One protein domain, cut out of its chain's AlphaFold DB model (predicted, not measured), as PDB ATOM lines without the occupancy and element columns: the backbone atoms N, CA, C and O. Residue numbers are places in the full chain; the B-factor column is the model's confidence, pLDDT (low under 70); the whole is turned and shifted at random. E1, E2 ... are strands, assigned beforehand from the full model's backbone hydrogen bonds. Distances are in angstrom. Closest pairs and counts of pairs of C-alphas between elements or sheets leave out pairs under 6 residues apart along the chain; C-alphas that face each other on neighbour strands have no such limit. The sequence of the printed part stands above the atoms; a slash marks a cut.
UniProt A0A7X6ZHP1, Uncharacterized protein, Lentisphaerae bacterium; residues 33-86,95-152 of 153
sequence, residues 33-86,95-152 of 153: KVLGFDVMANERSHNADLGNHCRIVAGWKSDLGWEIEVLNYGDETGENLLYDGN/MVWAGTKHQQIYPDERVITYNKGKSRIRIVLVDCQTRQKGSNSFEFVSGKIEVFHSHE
ATOM      1  N   LYS A  33     -17.454  -9.887  10.014       96.06
ATOM      2  CA  LYS A  33     -18.356 -10.866   9.384       96.06
ATOM      3  C   LYS A  33     -19.811 -10.410   9.534       96.06
ATOM      4  O   LYS A  33     -20.255 -10.150  10.648       96.06
ATOM      5  N   VAL A  34     -20.536 -10.309   8.423       97.12
ATOM      6  CA  VAL A  34     -21.936  -9.846   8.376       97.12
ATOM      7  C   VAL A  34     -22.909 -10.936   7.952       97.12
ATOM      8  O   VAL A  34     -24.039 -10.937   8.422       97.12
ATOM      9  N   LEU A  35     -22.478 -11.885   7.116       97.56
ATOM     10  CA  LEU A  35     -23.274 -13.052   6.734       97.56
ATOM     11  C   LEU A  35     -22.410 -14.316   6.752       97.56
ATOM     12  O   LEU A  35     -21.200 -14.276   6.520       97.56
ATOM     13  N   GLY A  36     -23.052 -15.449   7.012       97.38
ATOM     14  CA  GLY A  36     -22.461 -16.776   6.908       97.38
ATOM     15  C   GLY A  36     -23.566 -17.806   6.744       97.38
ATOM     16  O   GLY A  36     -24.429 -17.902   7.615       97.38
ATOM     17  N   PHE A  37     -23.567 -18.537   5.636       97.56
ATOM     18  CA  PHE A  37     -24.606 -19.520   5.334       97.56
ATOM     19  C   PHE A  37     -24.072 -20.617   4.414       97.56
ATOM     20  O   PHE A  37     -23.082 -20.426   3.705       97.56
ATOM     21  N   ASP A  38     -24.712 -21.784   4.447       96.50
ATOM     22  CA  ASP A  38     -24.362 -22.883   3.553       96.50
ATOM     23  C   ASP A  38     -24.742 -22.517   2.114       96.50
ATOM     24  O   ASP A  38     -25.827 -22.005   1.853       96.50
ATOM     25  N   VAL A  39     -23.875 -22.820   1.146       92.69
ATOM     26  CA  VAL A  39     -24.137 -22.495  -0.270       92.69
ATOM     27  C   VAL A  39     -25.376 -23.218  -0.821       92.69
ATOM     28  O   VAL A  39     -25.978 -22.768  -1.794       92.69
ATOM     29  N   MET A  40     -25.769 -24.313  -0.162       92.38
ATOM     30  CA  MET A  40     -26.963 -25.116  -0.437       92.38
ATOM     31  C   MET A  40     -28.102 -24.850   0.563       92.38
ATOM     32  O   MET A  40     -28.943 -25.726   0.764       92.38
ATOM     33  N   ALA A  41     -28.114 -23.691   1.233       91.06
ATOM     34  CA  ALA A  41     -29.179 -23.329   2.166       91.06
ATOM     35  C   ALA A  41     -30.567 -23.406   1.502       91.06
ATOM     36  O   ALA A  41     -30.736 -23.105   0.318       91.06
ATOM     37  N   ASN A  42     -31.571 -23.831   2.276       88.38
ATOM     38  CA  ASN A  42     -32.953 -23.930   1.793       88.38
ATOM     39  C   ASN A  42     -33.626 -22.553   1.751       88.38
ATOM     40  O   ASN A  42     -34.520 -22.303   0.936       88.38
ATOM     41  N   GLU A  43     -33.210 -21.665   2.651       92.19
ATOM     42  CA  GLU A  43     -33.586 -20.267   2.656       92.19
ATOM     43  C   GLU A  43     -33.108 -19.619   1.359       92.19
ATOM     44  O   GLU A  43     -31.946 -19.710   0.992       92.19
ATOM     45  N   ARG A  44     -34.002 -18.928   0.648       90.44
ATOM     46  CA  ARG A  44     -33.644 -18.255  -0.612       90.44
ATOM     47  C   ARG A  44     -33.087 -16.849  -0.411       90.44
ATOM     48  O   ARG A  44     -32.843 -16.149  -1.391       90.44
ATOM     49  N   SER A  45     -32.948 -16.404   0.836       95.06
ATOM     50  CA  SER A  45     -32.391 -15.096   1.146       95.06
ATOM     51  C   SER A  45     -31.821 -15.027   2.561       95.06
ATOM     52  O   SER A  45     -32.440 -15.509   3.508       95.06
ATOM     53  N   HIS A  46     -30.682 -14.351   2.697       96.44
ATOM     54  CA  HIS A  46     -30.083 -13.937   3.964       96.44
ATOM     55  C   HIS A  46     -29.839 -12.429   3.923       96.44
ATOM     56  O   HIS A  46     -29.519 -11.887   2.869       96.44
ATOM     57  N   ASN A  47     -29.989 -11.727   5.042       96.06
ATOM     58  CA  ASN A  47     -29.744 -10.288   5.088       96.06
ATOM     59  C   ASN A  47     -29.207  -9.845   6.450       96.06
ATOM     60  O   ASN A  47     -29.420 -10.523   7.454       96.06
ATOM     61  N   ALA A  48     -28.486  -8.727   6.457       95.50
ATOM     62  CA  ALA A  48     -27.952  -8.107   7.664       95.50
ATOM     63  C   ALA A  48     -27.858  -6.585   7.500       95.50
ATOM     64  O   ALA A  48     -27.670  -6.075   6.394       95.50
ATOM     65  N   ASP A  49     -27.967  -5.864   8.613       93.00
ATOM     66  CA  ASP A  49     -27.780  -4.413   8.658       93.00
ATOM     67  C   ASP A  49     -26.279  -4.063   8.627       93.00
ATOM     68  O   ASP A  49     -25.458  -4.632   9.362       93.00
ATOM     69  N   LEU A  50     -25.904  -3.129   7.754       91.31
ATOM     70  CA  LEU A  50     -24.543  -2.605   7.654       91.31
ATOM     71  C   LEU A  50     -24.369  -1.270   8.393       91.31
ATOM     72  O   LEU A  50     -23.233  -0.818   8.537       91.31
ATOM     73  N   GLY A  51     -25.448  -0.670   8.896       87.50
ATOM     74  CA  GLY A  51     -25.468   0.700   9.398       87.50
ATOM     75  C   GLY A  51     -25.501   1.722   8.259       87.50
ATOM     76  O   GLY A  51     -25.526   1.363   7.084       87.50
ATOM     77  N   ASN A  52     -25.515   3.018   8.594       83.81
ATOM     78  CA  ASN A  52     -25.521   4.123   7.617       83.81
ATOM     79  C   ASN A  52     -26.607   3.984   6.537       83.81
ATOM     80  O   ASN A  52     -26.368   4.224   5.356       83.81
ATOM     81  N   HIS A  53     -27.797   3.552   6.953       87.88
ATOM     82  CA  HIS A  53     -28.915   3.264   6.062       87.88
ATOM     83  C   HIS A  53     -28.599   2.225   4.970       87.88
ATOM     84  O   HIS A  53     -29.254   2.220   3.935       87.88
ATOM     85  N   CYS A  54     -27.655   1.313   5.192       90.69
ATOM     86  CA  CYS A  54     -27.324   0.249   4.253       90.69
ATOM     87  C   CYS A  54     -27.649  -1.127   4.833       90.69
ATOM     88  O   CYS A  54     -27.422  -1.393   6.011       90.69
ATOM     89  N   ARG A  55     -28.091  -2.045   3.977       93.69
ATOM     90  CA  ARG A  55     -28.205  -3.473   4.296       93.69
ATOM     91  C   ARG A  55     -27.502  -4.310   3.252       93.69
ATOM     92  O   ARG A  55     -27.430  -3.919   2.091       93.69
ATOM     93  N   ILE A  56     -27.049  -5.485   3.658       95.12
ATOM     94  CA  ILE A  56     -26.581  -6.514   2.741       95.12
ATOM     95  C   ILE A  56     -27.643  -7.591   2.583       95.12
ATOM     96  O   ILE A  56     -28.280  -7.986   3.562       95.12
ATOM     97  N   VAL A  57     -27.830  -8.066   1.357       95.50
ATOM     98  CA  VAL A  57     -28.747  -9.150   1.017       95.50
ATOM     99  C   VAL A  57     -27.989 -10.171   0.180       95.50
ATOM    100  O   VAL A  57     -27.372  -9.823  -0.813       95.50
ATOM    101  N   ALA A  58     -28.032 -11.434   0.584       95.81
ATOM    102  CA  ALA A  58     -27.693 -12.564  -0.261       95.81
ATOM    103  C   ALA A  58     -29.003 -13.187  -0.750       95.81
ATOM    104  O   ALA A  58     -29.773 -13.683   0.070       95.81
ATOM    105  N   GLY A  59     -29.291 -13.133  -2.047       94.56
ATOM    106  CA  GLY A  59     -30.513 -13.671  -2.646       94.56
ATOM    107  C   GLY A  59     -30.219 -14.799  -3.626       94.56
ATOM    108  O   GLY A  59     -29.362 -14.662  -4.494       94.56
ATOM    109  N   TRP A  60     -30.940 -15.914  -3.526       91.12
ATOM    110  CA  TRP A  60     -30.828 -16.999  -4.497       91.12
ATOM    111  C   TRP A  60     -31.531 -16.630  -5.806       91.12
ATOM    112  O   TRP A  60     -32.741 -16.382  -5.833       91.12
ATOM    113  N   LYS A  61     -30.790 -16.656  -6.915       84.00
ATOM    114  CA  LYS A  61     -31.314 -16.567  -8.278       84.00
ATOM    115  C   LYS A  61     -31.194 -17.942  -8.918       84.00
ATOM    116  O   LYS A  61     -30.089 -18.427  -9.152       84.00
ATOM    117  N   SER A  62     -32.347 -18.555  -9.186       67.50
ATOM    118  CA  SER A  62     -32.530 -19.979  -9.514       67.50
ATOM    119  C   SER A  62     -31.463 -20.604 -10.416       67.50
ATOM    120  O   SER A  62     -31.059 -21.739 -10.170       67.50
ATOM    121  N   ASP A  63     -30.997 -19.858 -11.415       70.06
ATOM    122  CA  ASP A  63     -30.169 -20.388 -12.497       70.06
ATOM    123  C   ASP A  63     -28.709 -19.898 -12.421       70.06
ATOM    124  O   ASP A  63     -27.836 -20.433 -13.105       70.06
ATOM    125  N   LEU A  64     -28.433 -18.901 -11.575       70.56
ATOM    126  CA  LEU A  64     -27.147 -18.198 -11.496       70.56
ATOM    127  C   LEU A  64     -26.443 -18.371 -10.143       70.56
ATOM    128  O   LEU A  64     -25.264 -18.055 -10.033       70.56
ATOM    129  N   GLY A  65     -27.122 -18.924  -9.134       87.38
ATOM    130  CA  GLY A  65     -26.576 -19.119  -7.793       87.38
ATOM    131  C   GLY A  65     -27.007 -18.008  -6.840       87.38
ATOM    132  O   GLY A  65     -28.183 -17.655  -6.791       87.38
ATOM    133  N   TRP A  66     -26.072 -17.471  -6.061       93.25
ATOM    134  CA  TRP A  66     -26.356 -16.401  -5.103       93.25
ATOM    135  C   TRP A  66     -25.959 -15.040  -5.665       93.25
ATOM    136  O   TRP A  66     -24.908 -14.901  -6.278       93.25
ATOM    137  N   GLU A  67     -26.761 -14.018  -5.410       92.88
ATOM    138  CA  GLU A  67     -26.397 -12.622  -5.633       92.88
ATOM    139  C   GLU A  67     -26.217 -11.939  -4.288       92.88
ATOM    140  O   GLU A  67     -27.093 -12.023  -3.429       92.88
ATOM    141  N   ILE A  68     -25.070 -11.292  -4.100       94.62
ATOM    142  CA  ILE A  68     -24.789 -10.465  -2.935       94.62
ATOM    143  C   ILE A  68     -25.036  -9.012  -3.332       94.62
ATOM    144  O   ILE A  68     -24.505  -8.528  -4.324       94.62
ATOM    145  N   GLU A  69     -25.847  -8.299  -2.572       93.88
ATOM    146  CA  GLU A  69     -26.253  -6.934  -2.885       93.88
ATOM    147  C   GLU A  69     -26.093  -6.064  -1.648       93.88
ATOM    148  O   GLU A  69     -26.438  -6.483  -0.542       93.88
ATOM    149  N   VAL A  70     -25.591  -4.843  -1.825       93.94
ATOM    150  CA  VAL A  70     -25.632  -3.815  -0.782       93.94
ATOM    151  C   VAL A  70     -26.651  -2.774  -1.203       93.94
ATOM    152  O   VAL A  70     -26.486  -2.143  -2.236       93.94
ATOM    153  N   LEU A  71     -27.698  -2.592  -0.406       92.12
ATOM    154  CA  LEU A  71     -28.830  -1.726  -0.726       92.12
ATOM    155  C   LEU A  71     -28.892  -0.561   0.261       92.12
ATOM    156  O   LEU A  71     -28.710  -0.774   1.462       92.12
ATOM    157  N   ASN A  72     -29.206   0.642  -0.224       88.88
ATOM    158  CA  ASN A  72     -29.463   1.814   0.615       88.88
ATOM    159  C   ASN A  72     -30.971   1.964   0.891       88.88
ATOM    160  O   ASN A  72     -31.769   1.966  -0.039       88.88
ATOM    161  N   TYR A  73     -31.374   2.118   2.155       77.38
ATOM    162  CA  TYR A  73     -32.766   2.363   2.554       77.38
ATOM    163  C   TYR A  73     -33.289   3.737   2.117       77.38
ATOM    164  O   TYR A  73     -34.500   3.918   2.026       77.38
ATOM    165  N   GLY A  74     -32.400   4.712   1.910       68.62
ATOM    166  CA  GLY A  74     -32.762   6.070   1.504       68.62
ATOM    167  C   GLY A  74     -33.034   6.228   0.008       68.62
ATOM    168  O   GLY A  74     -33.448   7.306  -0.409       68.62
ATOM    169  N   ASP A  75     -32.791   5.185  -0.786       66.50
ATOM    170  CA  ASP A  75     -33.026   5.185  -2.224       66.50
ATOM    171  C   ASP A  75     -34.225   4.287  -2.549       66.50
ATOM    172  O   ASP A  75     -34.165   3.065  -2.403       66.50
ATOM    173  N   GLU A  76     -35.335   4.897  -2.971       55.19
ATOM    174  CA  GLU A  76     -36.582   4.192  -3.299       55.19
ATOM    175  C   GLU A  76     -36.413   3.195  -4.455       55.19
ATOM    176  O   GLU A  76     -37.212   2.268  -4.597       55.19
ATOM    177  N   THR A  77     -35.365   3.358  -5.267       64.12
ATOM    178  CA  THR A  77     -35.050   2.451  -6.374       64.12
ATOM    179  C   THR A  77     -34.376   1.159  -5.908       64.12
ATOM    180  O   THR A  77     -34.442   0.151  -6.614       64.12
ATOM    181  N   GLY A  78     -33.776   1.155  -4.709       67.00
ATOM    182  CA  GLY A  78     -33.071  -0.002  -4.163       67.00
ATOM    183  C   GLY A  78     -31.851  -0.412  -4.990       67.00
ATOM    184  O   GLY A  78     -31.608  -1.606  -5.141       67.00
ATOM    185  N   GLU A  79     -31.105   0.546  -5.546       80.81
ATOM    186  CA  GLU A  79     -29.902   0.255  -6.329       80.81
ATOM    187  C   GLU A  79     -28.864  -0.539  -5.517       80.81
ATOM    188  O   GLU A  79     -28.536  -0.215  -4.370       80.81
ATOM    189  N   ASN A  80     -28.323  -1.594  -6.136       88.19
ATOM    190  CA  ASN A  80     -27.202  -2.337  -5.580       88.19
ATOM    191  C   ASN A  80     -25.932  -1.486  -5.677       88.19
ATOM    192  O   ASN A  80     -25.368  -1.313  -6.754       88.19
ATOM    193  N   LEU A  81     -25.442  -1.009  -4.535       90.44
ATOM    194  CA  LEU A  81     -24.244  -0.177  -4.423       90.44
ATOM    195  C   LEU A  81     -22.957  -0.897  -4.850       90.44
ATOM    196  O   LEU A  81     -21.925  -0.245  -5.005       90.44
ATOM    197  N   LEU A  82     -22.993  -2.225  -5.010       89.31
ATOM    198  CA  LEU A  82     -21.878  -2.999  -5.559       89.31
ATOM    199  C   LEU A  82     -21.780  -2.904  -7.086       89.31
ATOM    200  O   LEU A  82     -20.768  -3.326  -7.639       89.31
ATOM    201  N   TYR A  83     -22.807  -2.368  -7.755       81.44
ATOM    202  CA  TYR A  83     -22.845  -2.241  -9.204       81.44
ATOM    203  C   TYR A  83     -21.781  -1.264  -9.709       81.44
ATOM    204  O   TYR A  83     -21.786  -0.088  -9.342       81.44
ATOM    205  N   ASP A  84     -20.869  -1.737 -10.563       67.62
ATOM    206  CA  ASP A  84     -19.739  -0.934 -11.048       67.62
ATOM    207  C   ASP A  84     -19.999  -0.205 -12.384       67.62
ATOM    208  O   ASP A  84     -19.195   0.636 -12.792       67.62
ATOM    209  N   GLY A  85     -21.142  -0.454 -13.039       64.44
ATOM    210  CA  GLY A  85     -21.575   0.245 -14.254       64.44
ATOM    211  C   GLY A  85     -22.129  -0.661 -15.364       64.44
ATOM    212  O   GLY A  85     -22.129  -1.884 -15.288       64.44
ATOM    213  N   ASN A  86     -22.612  -0.039 -16.447       59.28
ATOM    214  CA  ASN A  86     -23.375  -0.699 -17.524       59.28
ATOM    215  C   ASN A  86     -22.557  -1.512 -18.548       59.28
ATOM    216  O   ASN A  86     -23.128  -1.978 -19.531       59.28
ATOM    217  N   MET A  95     -21.910 -11.656  -7.780       89.62
ATOM    218  CA  MET A  95     -22.571 -12.948  -7.981       89.62
ATOM    219  C   MET A  95     -21.725 -14.069  -7.380       89.62
ATOM    220  O   MET A  95     -20.517 -13.953  -7.287       89.62
ATOM    221  N   VAL A  96     -22.318 -15.187  -6.983       90.25
ATOM    222  CA  VAL A  96     -21.617 -16.397  -6.548       90.25
ATOM    223  C   VAL A  96     -22.225 -17.576  -7.286       90.25
ATOM    224  O   VAL A  96     -23.347 -18.001  -7.012       90.25
ATOM    225  N   TRP A  97     -21.447 -18.119  -8.217       87.81
ATOM    226  CA  TRP A  97     -21.879 -19.165  -9.131       87.81
ATOM    227  C   TRP A  97     -20.851 -20.288  -9.214       87.81
ATOM    228  O   TRP A  97     -19.648 -20.053  -9.123       87.81
ATOM    229  N   ALA A  98     -21.327 -21.514  -9.427       86.31
ATOM    230  CA  ALA A  98     -20.478 -22.700  -9.524       86.31
ATOM    231  C   ALA A  98     -19.691 -22.780 -10.848       86.31
ATOM    232  O   ALA A  98     -18.722 -23.534 -10.931       86.31
ATOM    233  N   GLY A  99     -20.070 -21.995 -11.862       82.56
ATOM    234  CA  GLY A  99     -19.338 -21.881 -13.123       82.56
ATOM    235  C   GLY A  99     -19.910 -22.697 -14.286       82.56
ATOM    236  O   GLY A  99     -20.886 -23.447 -14.167       82.56
ATOM    237  N   THR A 100     -19.239 -22.580 -15.432       78.88
ATOM    238  CA  THR A 100     -19.445 -23.433 -16.616       78.88
ATOM    239  C   THR A 100     -18.152 -24.128 -17.012       78.88
ATOM    240  O   THR A 100     -17.068 -23.803 -16.542       78.88
ATOM    241  N   LYS A 101     -18.237 -25.068 -17.953       71.81
ATOM    242  CA  LYS A 101     -17.062 -25.732 -18.539       71.81
ATOM    243  C   LYS A 101     -16.033 -24.756 -19.141       71.81
ATOM    244  O   LYS A 101     -14.854 -25.090 -19.195       71.81
ATOM    245  N   HIS A 102     -16.469 -23.579 -19.594       66.75
ATOM    246  CA  HIS A 102     -15.617 -22.573 -20.245       66.75
ATOM    247  C   HIS A 102     -15.228 -21.403 -19.332       66.75
ATOM    248  O   HIS A 102     -14.264 -20.703 -19.624       66.75
ATOM    249  N   GLN A 103     -15.950 -21.205 -18.230       66.69
ATOM    250  CA  GLN A 103     -15.635 -20.235 -17.185       66.69
ATOM    251  C   GLN A 103     -15.392 -21.031 -15.906       66.69
ATOM    252  O   GLN A 103     -16.340 -21.382 -15.201       66.69
ATOM    253  N   GLN A 104     -14.125 -21.395 -15.686       56.06
ATOM    254  CA  GLN A 104     -13.699 -22.162 -14.517       56.06
ATOM    255  C   GLN A 104     -14.139 -21.503 -13.201       56.06
ATOM    256  O   GLN A 104     -14.414 -20.305 -13.146       56.06
ATOM    257  N   ILE A 105     -14.176 -22.357 -12.173       62.34
ATOM    258  CA  ILE A 105     -14.438 -22.119 -10.747       62.34
ATOM    259  C   ILE A 105     -14.198 -20.658 -10.354       62.34
ATOM    260  O   ILE A 105     -13.093 -20.127 -10.454       62.34
ATOM    261  N   TYR A 106     -15.278 -20.019  -9.922       68.75
ATOM    262  CA  TYR A 106     -15.278 -18.644  -9.448       68.75
ATOM    263  C   TYR A 106     -14.353 -18.540  -8.216       68.75
ATOM    264  O   TYR A 106     -14.419 -19.438  -7.379       68.75
ATOM    265  N   PRO A 107     -13.488 -17.510  -8.074       78.12
ATOM    266  CA  PRO A 107     -12.447 -17.531  -7.045       78.12
ATOM    267  C   PRO A 107     -13.025 -17.666  -5.636       78.12
ATOM    268  O   PRO A 107     -14.109 -17.137  -5.361       78.12
ATOM    269  N   ASP A 108     -12.275 -18.349  -4.768       86.00
ATOM    270  CA  ASP A 108     -12.668 -18.616  -3.380       86.00
ATOM    271  C   ASP A 108     -12.815 -17.332  -2.565       86.00
ATOM    272  O   ASP A 108     -13.503 -17.312  -1.555       86.00
ATOM    273  N   GLU A 109     -12.209 -16.232  -3.004       90.94
ATOM    274  CA  GLU A 109     -12.279 -14.955  -2.314       90.94
ATOM    275  C   GLU A 109     -12.343 -13.781  -3.290       90.94
ATOM    276  O   GLU A 109     -11.705 -13.786  -4.345       90.94
ATOM    277  N   ARG A 110     -13.096 -12.742  -2.911       89.25
ATOM    278  CA  ARG A 110     -13.149 -11.453  -3.613       89.25
ATOM    279  C   ARG A 110     -13.294 -10.324  -2.620       89.25
ATOM    280  O   ARG A 110     -13.960 -10.488  -1.600       89.25
ATOM    281  N   VAL A 111     -12.779  -9.163  -2.998       91.88
ATOM    282  CA  VAL A 111     -13.049  -7.892  -2.329       91.88
ATOM    283  C   VAL A 111     -13.647  -6.932  -3.350       91.88
ATOM    284  O   VAL A 111     -13.085  -6.739  -4.425       91.88
ATOM    285  N   ILE A 112     -14.791  -6.350  -3.013       91.69
ATOM    286  CA  ILE A 112     -15.537  -5.409  -3.843       91.69
ATOM    287  C   ILE A 112     -15.629  -4.104  -3.067       91.69
ATOM    288  O   ILE A 112     -16.105  -4.077  -1.931       91.69
ATOM    289  N   THR A 113     -15.162  -3.021  -3.670       91.06
ATOM    290  CA  THR A 113     -15.236  -1.685  -3.081       91.06
ATOM    291  C   THR A 113     -16.507  -0.984  -3.535       91.06
ATOM    292  O   THR A 113     -16.853  -1.052  -4.710       91.06
ATOM    293  N   TYR A 114     -17.149  -0.240  -2.645       89.62
ATOM    294  CA  TYR A 114     -18.276   0.628  -2.972       89.62
ATOM    295  C   TYR A 114     -18.155   1.962  -2.231       89.62
ATOM    296  O   TYR A 114     -17.177   2.207  -1.520       89.62
ATOM    297  N   ASN A 115     -19.113   2.870  -2.447       86.25
ATOM    298  CA  ASN A 115     -19.116   4.201  -1.830       86.25
ATOM    299  C   ASN A 115     -17.792   4.964  -2.062       86.25
ATOM    300  O   ASN A 115     -17.134   5.430  -1.129       86.25
ATOM    301  N   LYS A 116     -17.362   5.039  -3.331       84.75
ATOM    302  CA  LYS A 116     -16.109   5.697  -3.755       84.75
ATOM    303  C   LYS A 116     -14.853   5.143  -3.056       84.75
ATOM    304  O   LYS A 116     -13.904   5.884  -2.828       84.75
ATOM    305  N   GLY A 117     -14.861   3.855  -2.710       84.88
ATOM    306  CA  GLY A 117     -13.723   3.161  -2.099       84.88
ATOM    307  C   GLY A 117     -13.703   3.168  -0.570       84.88
ATOM    308  O   GLY A 117     -12.869   2.484   0.005       84.88
ATOM    309  N   LYS A 118     -14.628   3.875   0.094       89.00
ATOM    310  CA  LYS A 118     -14.675   3.971   1.567       89.00
ATOM    311  C   LYS A 118     -15.240   2.739   2.261       89.00
ATOM    312  O   LYS A 118     -15.116   2.582   3.474       89.00
ATOM    313  N   SER A 119     -15.944   1.898   1.517       91.81
ATOM    314  CA  SER A 119     -16.574   0.700   2.052       91.81
ATOM    315  C   SER A 119     -16.231  -0.486   1.180       91.81
ATOM    316  O   SER A 119     -16.051  -0.360  -0.035       91.81
ATOM    317  N   ARG A 120     -16.126  -1.655   1.806       93.62
ATOM    318  CA  ARG A 120     -15.691  -2.871   1.134       93.62
ATOM    319  C   ARG A 120     -16.476  -4.070   1.616       93.62
ATOM    320  O   ARG A 120     -16.746  -4.213   2.807       93.62
ATOM    321  N   ILE A 121     -16.798  -4.946   0.676       95.50
ATOM    322  CA  ILE A 121     -17.374  -6.259   0.922       95.50
ATOM    323  C   ILE A 121     -16.356  -7.311   0.518       95.50
ATOM    324  O   ILE A 121     -15.836  -7.278  -0.593       95.50
ATOM    325  N   ARG A 122     -16.092  -8.261   1.409       95.19
ATOM    326  CA  ARG A 122     -15.286  -9.443   1.121       95.19
ATOM    327  C   ARG A 122     -16.190 -10.664   1.110       95.19
ATOM    328  O   ARG A 122     -16.850 -10.935   2.109       95.19
ATOM    329  N   ILE A 123     -16.223 -11.382  -0.006       95.25
ATOM    330  CA  ILE A 123     -17.003 -12.613  -0.179       95.25
ATOM    331  C   ILE A 123     -16.017 -13.773  -0.194       95.25
ATOM    332  O   ILE A 123     -15.089 -13.761  -0.999       95.25
ATOM    333  N   VAL A 124     -16.225 -14.758   0.676       95.19
ATOM    334  CA  VAL A 124     -15.364 -15.934   0.822       95.19
ATOM    335  C   VAL A 124     -16.198 -17.200   0.652       95.19
ATOM    336  O   VAL A 124     -17.226 -17.371   1.306       95.19
ATOM    337  N   LEU A 125     -15.752 -18.086  -0.231       93.88
ATOM    338  CA  LEU A 125     -16.242 -19.444  -0.399       93.88
ATOM    339  C   LEU A 125     -15.373 -20.359   0.461       93.88
ATOM    340  O   LEU A 125     -14.173 -20.479   0.240       93.88
ATOM    341  N   VAL A 126     -15.977 -20.989   1.461       95.00
ATOM    342  CA  VAL A 126     -15.273 -21.853   2.411       95.00
ATOM    343  C   VAL A 126     -15.641 -23.297   2.117       95.00
ATOM    344  O   VAL A 126     -16.816 -23.668   2.196       95.00
ATOM    345  N   ASP A 127     -14.634 -24.098   1.766       93.94
ATOM    346  CA  ASP A 127     -14.762 -25.529   1.462       93.94
ATOM    347  C   ASP A 127     -15.862 -25.837   0.425       93.94
ATOM    348  O   ASP A 127     -16.554 -26.860   0.490       93.94
ATOM    349  N   CYS A 128     -16.050 -24.926  -0.538       91.00
ATOM    350  CA  CYS A 128     -17.050 -25.074  -1.584       91.00
ATOM    351  C   CYS A 128     -16.655 -26.165  -2.573       91.00
ATOM    352  O   CYS A 128     -15.609 -26.112  -3.215       91.00
ATOM    353  N   GLN A 129     -17.538 -27.145  -2.728       91.25
ATOM    354  CA  GLN A 129     -17.392 -28.198  -3.721       91.25
ATOM    355  C   GLN A 129     -18.437 -28.024  -4.808       91.25
ATOM    356  O   GLN A 129     -19.580 -27.631  -4.549       91.25
ATOM    357  N   THR A 130     -18.053 -28.368  -6.031       89.56
ATOM    358  CA  THR A 130     -18.944 -28.361  -7.185       89.56
ATOM    359  C   THR A 130     -18.990 -29.733  -7.835       89.56
ATOM    360  O   THR A 130     -18.056 -30.530  -7.745       89.56
ATOM    361  N   ARG A 131     -20.097 -30.019  -8.518       88.81
ATOM    362  CA  ARG A 131     -20.209 -31.159  -9.428       88.81
ATOM    363  C   ARG A 131     -20.694 -30.694 -10.785       88.81
ATOM    364  O   ARG A 131     -21.390 -29.686 -10.899       88.81
ATOM    365  N   GLN A 132     -20.360 -31.456 -11.817       89.25
ATOM    366  CA  GLN A 132     -20.878 -31.200 -13.150       89.25
ATOM    367  C   GLN A 132     -22.395 -31.454 -13.184       89.25
ATOM    368  O   GLN A 132     -22.868 -32.525 -12.802       89.25
ATOM    369  N   LYS A 133     -23.146 -30.464 -13.667       87.25
ATOM    370  CA  LYS A 133     -24.583 -30.524 -13.937       87.25
ATOM    371  C   LYS A 133     -24.790 -30.420 -15.444       87.25
ATOM    372  O   LYS A 133     -24.559 -29.370 -16.039       87.25
ATOM    373  N   GLY A 134     -25.230 -31.502 -16.078       85.94
ATOM    374  CA  GLY A 134     -25.388 -31.541 -17.534       85.94
ATOM    375  C   GLY A 134     -24.056 -31.429 -18.286       85.94
ATOM    376  O   GLY A 134     -22.992 -31.750 -17.762       85.94
ATOM    377  N   SER A 135     -24.099 -30.995 -19.546       82.88
ATOM    378  CA  SER A 135     -22.911 -30.991 -20.412       82.88
ATOM    379  C   SER A 135     -21.939 -29.843 -20.125       82.88
ATOM    380  O   SER A 135     -20.732 -30.037 -20.270       82.88
ATOM    381  N   ASN A 136     -22.445 -28.678 -19.702       84.38
ATOM    382  CA  ASN A 136     -21.679 -27.426 -19.712       84.38
ATOM    383  C   ASN A 136     -21.750 -26.592 -18.424       84.38
ATOM    384  O   ASN A 136     -21.097 -25.552 -18.375       84.38
ATOM    385  N   SER A 137     -22.487 -27.010 -17.394       85.62
ATOM    386  CA  SER A 137     -22.613 -26.262 -16.132       85.62
ATOM    387  C   SER A 137     -22.078 -27.041 -14.939       85.62
ATOM    388  O   SER A 137     -22.000 -28.270 -14.964       85.62
ATOM    389  N   PHE A 138     -21.735 -26.314 -13.885       87.81
ATOM    390  CA  PHE A 138     -21.480 -26.869 -12.565       87.81
ATOM    391  C   PHE A 138     -22.565 -26.404 -11.599       87.81
ATOM    392  O   PHE A 138     -23.208 -25.377 -11.807       87.81
ATOM    393  N   GLU A 139     -22.774 -27.168 -10.539       88.06
ATOM    394  CA  GLU A 139     -23.571 -26.745  -9.392       88.06
ATOM    395  C   GLU A 139     -22.792 -26.974  -8.105       88.06
ATOM    396  O   GLU A 139     -21.958 -27.881  -8.032       88.06
ATOM    397  N   PHE A 140     -23.064 -26.152  -7.096       89.50
ATOM    398  CA  PHE A 140     -22.544 -26.383  -5.759       89.50
ATOM    399  C   PHE A 140     -23.157 -27.659  -5.170       89.50
ATOM    400  O   PHE A 140     -24.305 -28.003  -5.453       89.50
ATOM    401  N   VAL A 141     -22.375 -28.371  -4.361       92.38
ATOM    402  CA  VAL A 141     -22.841 -29.552  -3.611       92.38
ATOM    403  C   VAL A 141     -22.646 -29.404  -2.107       92.38
ATOM    404  O   VAL A 141     -23.380 -30.020  -1.339       92.38
ATOM    405  N   SER A 142     -21.682 -28.588  -1.683       94.62
ATOM    406  CA  SER A 142     -21.394 -28.298  -0.280       94.62
ATOM    407  C   SER A 142     -20.531 -27.045  -0.156       94.62
ATOM    408  O   SER A 142     -19.989 -26.569  -1.155       94.62
ATOM    409  N   GLY A 143     -20.371 -26.565   1.077       94.81
ATOM    410  CA  GLY A 143     -19.536 -25.420   1.438       94.81
ATOM    411  C   GLY A 143     -20.354 -24.249   1.959       94.81
ATOM    412  O   GLY A 143     -21.575 -24.345   2.120       94.81
ATOM    413  N   LYS A 144     -19.673 -23.142   2.237       96.00
ATOM    414  CA  LYS A 144     -20.267 -21.951   2.848       96.00
ATOM    415  C   LYS A 144     -19.901 -20.694   2.092       96.00
ATOM    416  O   LYS A 144     -18.803 -20.574   1.557       96.00
ATOM    417  N   ILE A 145     -20.819 -19.742   2.118       96.12
ATOM    418  CA  ILE A 145     -20.557 -18.364   1.736       96.12
ATOM    419  C   ILE A 145     -20.429 -17.561   3.021       96.12
ATOM    420  O   ILE A 145     -21.333 -17.549   3.860       96.12
ATOM    421  N   GLU A 146     -19.307 -16.872   3.168       97.69
ATOM    422  CA  GLU A 146     -19.081 -15.907   4.231       97.69
ATOM    423  C   GLU A 146     -18.905 -14.524   3.627       97.69
ATOM    424  O   GLU A 146     -18.200 -14.347   2.634       97.69
ATOM    425  N   VAL A 147     -19.556 -13.535   4.231       97.62
ATOM    426  CA  VAL A 147     -19.468 -12.155   3.773       97.62
ATOM    427  C   VAL A 147     -18.999 -11.283   4.918       97.62
ATOM    428  O   VAL A 147     -19.566 -11.322   6.012       97.62
ATOM    429  N   PHE A 148     -17.970 -10.489   4.658       96.88
ATOM    430  CA  PHE A 148     -17.395  -9.536   5.591       96.88
ATOM    431  C   PHE A 148     -17.557  -8.124   5.046       96.88
ATOM    432  O   PHE A 148     -17.521  -7.901   3.838       96.88
ATOM    433  N   HIS A 149     -17.712  -7.171   5.951       95.88
ATOM    434  CA  HIS A 149     -17.804  -5.756   5.654       95.88
ATOM    435  C   HIS A 149     -16.689  -5.011   6.377       95.88
ATOM    436  O   HIS A 149     -16.343  -5.338   7.513       95.88
ATOM    437  N   SER A 150     -16.152  -4.006   5.706       93.62
ATOM    438  CA  SER A 150     -15.159  -3.088   6.234       93.62
ATOM    439  C   SER A 150     -15.511  -1.675   5.778       93.62
ATOM    440  O   SER A 150     -15.931  -1.475   4.635       93.62
ATOM    441  N   HIS A 151     -15.365  -0.705   6.676       88.81
ATOM    442  CA  HIS A 151     -15.632   0.701   6.413       88.81
ATOM    443  C   HIS A 151     -14.502   1.548   6.983       88.81
ATOM    444  O   HIS A 151     -14.072   1.320   8.113       88.81
ATOM    445  N   GLU A 152     -14.027   2.502   6.193       82.06
ATOM    446  CA  GLU A 152     -13.108   3.541   6.644       82.06
ATOM    447  C   GLU A 152     -13.932   4.749   7.107       82.06
ATOM    448  O   GLU A 152     -14.745   5.266   6.333       82.06
TER     449      GLU A 152
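What this domain is: This is residues 33 to 86 and 95 to 152 of the 153 residues of an uncharacterized protein of Lentisphaerae bacterium (UniProt A0A7X6ZHP1). Two antiparallel sheets stand face to face as a sandwich, E1, E7, E6, E5 on one side and E2, E3, E4 on the other, with their strands nearly aligned; the chain changes sheets at the link from E1 to E2. The long hairpin E6 and E7 bends and makes one end of the longest axis. The printed part has 112 residues with seven named strands, E1 to E7 in chain order, and no named helix: the class is all strand. It is compact, with a radius of gyration of the C-alphas of 14.5 A, yet only just elongated, spanning 44 by 28 by 25 A.

Where its parts are: Begin in the larger sheet with E6, residues 119 to 133: from C-alpha 119 at (-16.574, 0.700, 2.052) it runs 36.0 A, bending by 71 degrees at residue 129. E7, residues 137 to 151, returns over 35.8 A, bends by 86 degrees at residue 142, and ends at C-alpha 151 at (-15.632, 0.701, 6.413). The edge strands are E5, residues 109 to 114, and E1, residues 33 to 38; find C-alpha 33 at (-18.356, -10.866, 9.384). In the other sheet look for E2, residues 45 to 51, E3, residues 54 to 61, and E4, residues 65 to 72, which is 22.7 A long.

How they stand to each other: The larger sheet is twisted. E5, E6 and E7 form a meander, each strand the antiparallel neighbour of the one before. Between E6 and E7, N 124 and O 146 are 2.8 A apart, within hydrogen-bond range; between E5 and E6, look at N 112 and O 121, 2.8 A. E1 is antiparallel to E7, at 168 degrees, with N 37 and O 145 3.0 A apart. E2, E3 and E4 form the second meander: N 48 and O 56 are 3.0 A apart, and N 57 and O 69 are 2.8 A apart. The parts of the two sheets that face each other are 10.1 A centre to centre, their best planes 6 degrees apart. Across the sandwich, the closest C-alphas of E1 and E2 are those of Val 34 and Ala 48, 6.3 A. E4 and E7 are only just apart, 8.4 A at the closest.

The domain as a whole: The two farthest C-alphas, those of Asn 52 and Ser 135, are 45.0 A apart. Residues 87 to 94 are not printed; C-alphas 86 and 95 are 15.5 A apart across this cut. After it, residues 95 to 96 pair antiparallel with residues 66 to 67 of E4. No link printed whole is long. The mean pLDDT of the printed part is 87.0, with values under 70 at residues 62, 74 to 78, 84 to 86 and 102 to 106.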